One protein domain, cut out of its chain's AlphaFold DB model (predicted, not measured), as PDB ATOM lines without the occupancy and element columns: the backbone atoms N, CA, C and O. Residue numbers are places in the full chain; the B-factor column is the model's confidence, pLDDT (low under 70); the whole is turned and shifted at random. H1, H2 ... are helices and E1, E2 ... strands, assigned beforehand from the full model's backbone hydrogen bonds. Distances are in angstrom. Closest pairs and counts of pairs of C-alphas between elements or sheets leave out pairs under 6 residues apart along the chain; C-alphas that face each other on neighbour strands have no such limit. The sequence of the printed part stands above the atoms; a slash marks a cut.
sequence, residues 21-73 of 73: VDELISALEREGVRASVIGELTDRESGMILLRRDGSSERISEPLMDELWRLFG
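AT A GLANCE: This is residues 21 to 73 of the 73 residues of the protein "AIR synthase" of Candidatus Korarchaeota archaeon (UniProt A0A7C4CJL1). The chain is strung out as a wide, open V, with a small two-strand hairpin, E1 and E2, near its turn and the helices H1 and H2 at its two far ends. The 53 printed residues have two named helices and two named strands, in the order H1, E1, E2, H2; the sheet is antiparallel. The class is mixed, with under half of the residues in named elements. The whole is extended, radius of gyration of the C-alphas 16.2 A, spanning 41 by 32 by 25 A.

IN THESE COORDINATES: E1 is residues 48 to 51, 10.0 A, and E2 is residues 57 to 60, 9.6 A. H1, residues 21 to 30, 14.4 A, begins at C-alpha 21 (13.571, -2.826, -3.744). H2, residues 67 to 72, 9.1 A, ends at C-alpha 72 (51.673, -9.219, -9.560).

HOW THE PARTS SIT: E1 and E2 form a hairpin, antiparallel at 149 degrees; N 50 and O 58 are within hydrogen-bond range at 2.9 A. H1 is apart from E2 and H2, and E1 is apart from H2. In H1 and H2 every O i to N i+4 pair is within hydrogen-bond range.

THE WHOLE: The C-alphas of Glu 23 and Gly 73 are the two farthest apart, 44.0 A. The printed part has no cut. The link from H1 to E1, 17 residues, is long. Residues 40 to 45 and 63 to 73 stand free. Residues 62 to 73 are under pLDDT 70.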
ATOM      1  N   VAL A  21      12.597  -3.152  -2.684       96.81
ATOM      2  CA  VAL A  21      13.571  -2.826  -3.744       96.81
ATOM      3  C   VAL A  21      13.435  -1.376  -4.210       96.81
ATOM      4  O   VAL A  21      14.421  -0.640  -4.212       96.81
ATOM      5  N   ASP A  22      12.221  -0.953  -4.564       96.81
ATOM      6  CA  ASP A  22      11.984   0.382  -5.126       96.81
ATOM      7  C   ASP A  22      12.230   1.485  -4.089       96.81
ATOM      8  O   ASP A  22      12.798   2.536  -4.403       96.81
ATOM      9  N   GLU A  23      11.856   1.229  -2.831       97.75
ATOM     10  CA  GLU A  23      12.102   2.138  -1.713       97.75
ATOM     11  C   GLU A  23      13.607   2.315  -1.462       97.75
ATOM     12  O   GLU A  23      14.083   3.450  -1.354       97.75
ATOM     13  N   LEU A  24      14.361   1.210  -1.431       97.25
ATOM     14  CA  LEU A  24      15.809   1.220  -1.227       97.25
ATOM     15  C   LEU A  24      16.536   1.959  -2.355       97.25
ATOM     16  O   LEU A  24      17.381   2.808  -2.074       97.25
ATOM     17  N   ILE A  25      16.216   1.657  -3.618       96.69
ATOM     18  CA  ILE A  25      16.841   2.320  -4.772       96.69
ATOM     19  C   ILE A  25      16.567   3.820  -4.714       96.69
ATOM     20  O   ILE A  25      17.503   4.612  -4.777       96.69
ATOM     21  N   SER A  26      15.312   4.207  -4.478       97.19
ATOM     22  CA  SER A  26      14.932   5.614  -4.358       97.19
ATOM     23  C   SER A  26      15.675   6.318  -3.218       97.19
ATOM     24  O   SER A  26      16.033   7.487  -3.338       97.19
ATOM     25  N   ALA A  27      15.897   5.639  -2.087       97.62
ATOM     26  CA  ALA A  27      16.652   6.193  -0.967       97.62
ATOM     27  C   ALA A  27      18.131   6.403  -1.301       97.62
ATOM     28  O   ALA A  27      18.663   7.474  -1.018       97.62
ATOM     29  N   LEU A  28      18.772   5.429  -1.946       96.38
ATOM     30  CA  LEU A  28      20.168   5.532  -2.369       96.38
ATOM     31  C   LEU A  28      20.362   6.628  -3.424       96.38
ATOM     32  O   LEU A  28      21.294   7.424  -3.315       96.38
ATOM     33  N   GLU A  29      19.452   6.734  -4.393       95.81
ATOM     34  CA  GLU A  29      19.507   7.762  -5.433       95.81
ATOM     35  C   GLU A  29      19.389   9.183  -4.863       95.81
ATOM     36  O   GLU A  29      20.105  10.079  -5.317       95.81
ATOM     37  N   ARG A  30      18.553   9.393  -3.834       97.69
ATOM     38  CA  ARG A  30      18.457  10.688  -3.127       97.69
ATOM     39  C   ARG A  30      19.766  11.096  -2.452       97.69
ATOM     40  O   ARG A  30      20.063  12.284  -2.398       97.69
ATOM     41  N   GLU A  31      20.553  10.127  -1.998       96.44
ATOM     42  CA  GLU A  31      21.887  10.343  -1.421       96.44
ATOM     43  C   GLU A  31      22.995  10.406  -2.495       96.44
ATOM     44  O   GLU A  31      24.183  10.458  -2.179       96.44
ATOM     45  N   GLY A  32      22.635  10.390  -3.785       95.56
ATOM     46  CA  GLY A  32      23.587  10.415  -4.900       95.56
ATOM     47  C   GLY A  32      24.310   9.085  -5.137       95.56
ATOM     48  O   GLY A  32      25.292   9.037  -5.885       95.56
ATOM     49  N   VAL A  33      23.840   7.995  -4.527       94.31
ATOM     50  CA  VAL A  33      24.402   6.652  -4.674       94.31
ATOM     51  C   VAL A  33      23.651   5.906  -5.773       94.31
ATOM     52  O   VAL A  33      22.453   5.655  -5.681       94.31
ATOM     53  N   ARG A  34      24.368   5.506  -6.828       92.75
ATOM     54  CA  ARG A  34      23.792   4.687  -7.902       92.75
ATOM     55  C   ARG A  34      23.644   3.241  -7.443       92.75
ATOM     56  O   ARG A  34      24.632   2.619  -7.055       92.75
ATOM     57  N   ALA A  35      22.439   2.703  -7.569       94.62
ATOM     58  CA  ALA A  35      22.125   1.308  -7.293       94.62
ATOM     59  C   ALA A  35      21.392   0.680  -8.483       94.62
ATOM     60  O   ALA A  35      20.793   1.369  -9.308       94.62
ATOM     61  N   SER A  36      21.467  -0.640  -8.616       94.50
ATOM     62  CA  SER A  36      20.748  -1.378  -9.655       94.50
ATOM     63  C   SER A  36      20.454  -2.789  -9.170       94.50
ATOM     64  O   SER A  36      21.283  -3.397  -8.492       94.50
ATOM     65  N   VAL A  37      19.290  -3.324  -9.542       95.81
ATOM     66  CA  VAL A  37      18.984  -4.744  -9.342       95.81
ATOM     67  C   VAL A  37      19.797  -5.553 -10.347       95.81
ATOM     68  O   VAL A  37      19.671  -5.349 -11.553       95.81
ATOM     69  N   ILE A  38      20.638  -6.460  -9.851       94.25
ATOM     70  CA  ILE A  38      21.535  -7.278 -10.684       94.25
ATOM     71  C   ILE A  38      21.184  -8.771 -10.685       94.25
ATOM     72  O   ILE A  38      21.839  -9.552 -11.370       94.25
ATOM     73  N   GLY A  39      20.169  -9.180  -9.923       94.56
ATOM     74  CA  GLY A  39      19.741 -10.571  -9.821       94.56
ATOM     75  C   GLY A  39      18.741 -10.786  -8.691       94.56
ATOM     76  O   GLY A  39      18.259  -9.832  -8.082       94.56
ATOM     77  N   GLU A  40      18.452 -12.052  -8.408       95.50
ATOM     78  CA  GLU A  40      17.583 -12.476  -7.314       95.50
ATOM     79  C   GLU A  40      18.172 -13.692  -6.592       95.50
ATOM     80  O   GLU A  40      18.946 -14.464  -7.165       95.50
ATOM     81  N   LEU A  41      17.819 -13.849  -5.316       94.56
ATOM     82  CA  LEU A  41      18.153 -15.047  -4.554       94.56
ATOM     83  C   LEU A  41      17.145 -16.147  -4.891       94.56
ATOM     84  O   LEU A  41      15.938 -15.928  -4.835       94.56
ATOM     85  N   THR A  42      17.660 -17.325  -5.222       93.69
ATOM     86  CA  THR A  42      16.880 -18.526  -5.547       93.69
ATOM     87  C   THR A  42      17.271 -19.668  -4.609       93.69
ATOM     88  O   THR A  42      18.100 -19.487  -3.708       93.69
ATOM     89  N   ASP A  43      16.679 -20.849  -4.799       95.31
ATOM     90  CA  ASP A  43      17.032 -22.037  -4.029       95.31
ATOM     91  C   ASP A  43      18.529 -22.343  -4.106       95.31
ATOM     92  O   ASP A  43      19.156 -22.282  -5.169       95.31
ATOM     93  N   ARG A  44      19.104 -22.733  -2.965       90.25
ATOM     94  CA  ARG A  44      20.542 -23.006  -2.822       90.25
ATOM     95  C   ARG A  44      21.059 -24.022  -3.849       90.25
ATOM     96  O   ARG A  44      22.208 -23.914  -4.272       90.25
ATOM     97  N   GLU A  45      20.239 -24.990  -4.253       92.88
ATOM     98  CA  GLU A  45      20.614 -26.031  -5.221       92.88
ATOM     99  C   GLU A  45      20.930 -25.471  -6.618       92.88
ATOM    100  O   GLU A  45      21.742 -26.046  -7.354       92.88
ATOM    101  N   SER A  46      20.353 -24.315  -6.961       90.44
ATOM    102  CA  SER A  46      20.615 -23.607  -8.218       90.44
ATOM    103  C   SER A  46      22.061 -23.111  -8.307       90.44
ATOM    104  O   SER A  46      22.637 -23.080  -9.401       90.44
ATOM    105  N   GLY A  47      22.695 -22.834  -7.163       91.44
ATOM    106  CA  GLY A  47      24.031 -22.249  -7.081       91.44
ATOM    107  C   GLY A  47      24.058 -20.790  -7.548       91.44
ATOM    108  O   GLY A  47      23.024 -20.141  -7.663       91.44
ATOM    109  N   MET A  48      25.255 -20.266  -7.827       91.38
ATOM    110  CA  MET A  48      25.417 -18.925  -8.398       91.38
ATOM    111  C   MET A  48      25.522 -19.010  -9.918       91.38
ATOM    112  O   MET A  48      26.416 -19.672 -10.446       91.38
ATOM    113  N   ILE A  49      24.610 -18.342 -10.619       93.44
ATOM    114  CA  ILE A  49      24.536 -18.342 -12.081       93.44
ATOM    115  C   ILE A  49      24.681 -16.905 -12.570       93.44
ATOM    116  O   ILE A  49      23.934 -16.028 -12.145       93.44
ATOM    117  N   LEU A  50      25.617 -16.672 -13.489       92.69
ATOM    118  CA  LEU A  50      25.725 -15.413 -14.211       92.69
ATOM    119  C   LEU A  50      25.089 -15.555 -15.586       92.69
ATOM    120  O   LEU A  50      25.470 -16.421 -16.372       92.69
ATOM    121  N   LEU A  51      24.151 -14.662 -15.880       92.75
ATOM    122  CA  LEU A  51      23.554 -14.519 -17.199       92.75
ATOM    123  C   LEU A  51      24.295 -13.426 -17.969       92.75
ATOM    124  O   LEU A  51      24.415 -12.287 -17.514       92.75
ATOM    125  N   ARG A  52      24.815 -13.777 -19.142       90.31
ATOM    126  CA  ARG A  52      25.540 -12.871 -20.032       90.31
ATOM    127  C   ARG A  52      24.571 -12.230 -21.028       90.31
ATOM    128  O   ARG A  52      23.495 -12.748 -21.314       90.31
ATOM    129  N   ARG A  53      24.967 -11.088 -21.602       88.94
ATOM    130  CA  ARG A  53      24.134 -10.342 -22.571       88.94
ATOM    131  C   ARG A  53      23.850 -11.101 -23.869       88.94
ATOM    132  O   ARG A  53      22.875 -10.788 -24.538       88.94
ATOM    133  N   ASP A  54      24.700 -12.057 -24.228       92.38
ATOM    134  CA  ASP A  54      24.529 -12.930 -25.395       92.38
ATOM    135  C   ASP A  54      23.562 -14.101 -25.137       92.38
ATOM    136  O   ASP A  54      23.355 -14.935 -26.014       92.38
ATOM    137  N   GLY A  55      22.965 -14.165 -23.941       92.94
ATOM    138  CA  GLY A  55      22.058 -15.232 -23.526       92.94
ATOM    139  C   GLY A  55      22.767 -16.476 -22.990       92.94
ATOM    140  O   GLY A  55      22.089 -17.404 -22.551       92.94
ATOM    141  N   SER A  56      24.104 -16.511 -22.989       93.44
ATOM    142  CA  SER A  56      24.850 -17.588 -22.339       93.44
ATOM    143  C   SER A  56      24.746 -17.484 -20.817       93.44
ATOM    144  O   SER A  56      24.593 -16.401 -20.244       93.44
ATOM    145  N   SER A  57      24.823 -18.632 -20.150       91.75
ATOM    146  CA  SER A  57      24.867 -18.715 -18.697       91.75
ATOM    147  C   SER A  57      26.114 -19.462 -18.249       91.75
ATOM    148  O   SER A  57      26.566 -20.405 -18.900       91.75
ATOM    149  N   GLU A  58      26.681 -19.038 -17.126       90.94
ATOM    150  CA  GLU A  58      27.790 -19.737 -16.485       90.94
ATOM    151  C   GLU A  58      27.524 -19.917 -14.995       90.94
ATOM    152  O   GLU A  58      26.947 -19.048 -14.338       90.94
ATOM    153  N   ARG A  59      27.960 -21.054 -14.445       89.12
ATOM    154  CA  ARG A  59      27.995 -21.250 -12.996       89.12
ATOM    155  C   ARG A  59      29.256 -20.607 -12.445       89.12
ATOM    156  O   ARG A  59      30.359 -20.998 -12.822       89.12
ATOM    157  N   ILE A  60      29.085 -19.660 -11.530       84.25
ATOM    158  CA  ILE A  60      30.199 -19.089 -10.780       84.25
ATOM    159  C   ILE A  60      30.536 -20.059  -9.646       84.25
ATOM    160  O   ILE A  60      29.736 -20.280  -8.737       84.25
ATOM    161  N   SER A  61      31.731 -20.639  -9.705       75.44
ATOM    162  CA  SER A  61      32.365 -21.298  -8.564       75.44
ATOM    163  C   SER A  61      33.253 -20.304  -7.818       75.44
ATOM    164  O   SER A  61      33.702 -19.318  -8.405       75.44
ATOM    165  N   GLU A  62      33.559 -20.584  -6.551       64.50
ATOM    166  CA  GLU A  62      34.592 -19.846  -5.817       64.50
ATOM    167  C   GLU A  62      35.879 -19.750  -6.657       64.50
ATOM    168  O   GLU A  62      36.358 -20.772  -7.171       64.50
ATOM    169  N   PRO A  63      36.441 -18.544  -6.854       60.12
ATOM    170  CA  PRO A  63      37.731 -18.419  -7.502       60.12
ATOM    171  C   PRO A  63      38.783 -19.059  -6.593       60.12
ATOM    172  O   PRO A  63      38.973 -18.643  -5.456       60.12
ATOM    173  N   LEU A  64      39.496 -20.065  -7.107       55.53
ATOM    174  CA  LEU A  64      40.589 -20.733  -6.384       55.53
ATOM    175  C   LEU A  64      41.717 -19.762  -5.978       55.53
ATOM    176  O   LEU A  64      42.510 -20.087  -5.100       55.53
ATOM    177  N   MET A  65      41.820 -18.600  -6.638       55.97
ATOM    178  CA  MET A  65      42.804 -17.549  -6.367       55.97
ATOM    179  C   MET A  65      42.372 -16.232  -7.031       55.97
ATOM    180  O   MET A  65      41.864 -16.262  -8.154       55.97
ATOM    181  N   ASP A  66      42.592 -15.098  -6.364       61.84
ATOM    182  CA  ASP A  66      42.292 -13.760  -6.898       61.84
ATOM    183  C   ASP A  66      43.099 -13.457  -8.176       61.84
ATOM    184  O   ASP A  66      44.285 -13.800  -8.259       61.84
ATOM    185  N   GLU A  67      42.499 -12.791  -9.171       60.12
ATOM    186  CA  GLU A  67      43.221 -12.405 -10.393       60.12
ATOM    187  C   GLU A  67      44.311 -11.361 -10.121       60.12
ATOM    188  O   GLU A  67      45.317 -11.345 -10.833       60.12
ATOM    189  N   LEU A  68      44.182 -10.549  -9.063       58.66
ATOM    190  CA  LEU A  68      45.221  -9.592  -8.678       58.66
ATOM    191  C   LEU A  68      46.529 -10.293  -8.280       58.66
ATOM    192  O   LEU A  68      47.602  -9.877  -8.712       58.66
ATOM    193  N   TRP A  69      46.456 -11.405  -7.543       58.59
ATOM    194  CA  TRP A  69      47.644 -12.181  -7.161       58.59
ATOM    195  C   TRP A  69      48.325 -12.858  -8.355       58.59
ATOM    196  O   TRP A  69      49.533 -13.051  -8.331       58.59
ATOM    197  N   ARG A  70      47.585 -13.182  -9.425       59.38
ATOM    198  CA  ARG A  70      48.173 -13.728 -10.664       59.38
ATOM    199  C   ARG A  70      48.934 -12.692 -11.486       59.38
ATOM    200  O   ARG A  70      49.815 -13.072 -12.246       59.38
ATOM    201  N   LEU A  71      48.552 -11.419 -11.402       60.22
ATOM    202  CA  LEU A  71      49.127 -10.351 -12.226       60.22
ATOM    203  C   LEU A  71      50.395  -9.737 -11.621       60.22
ATOM    204  O   LEU A  71      51.208  -9.190 -12.362       60.22
ATOM    205  N   PHE A  72      50.555  -9.820 -10.299       63.00
ATOM    206  CA  PHE A  72      51.673  -9.219  -9.560       63.00
ATOM    207  C   PHE A  72      52.518 -10.237  -8.773       63.00
ATOM    208  O   PHE A  72      53.372  -9.824  -7.988       63.00
ATOM    209  N   GLY A  73      52.250 -11.536  -8.949       53.12
ATOM    210  CA  GLY A  73      52.976 -12.650  -8.326       53.12
ATOM    211  C   GLY A  73      54.142 -13.165  -9.154       53.12
ATOM    212  O   GLY A  73      54.070 -13.083 -10.401       53.12
TER     213      GLY A  73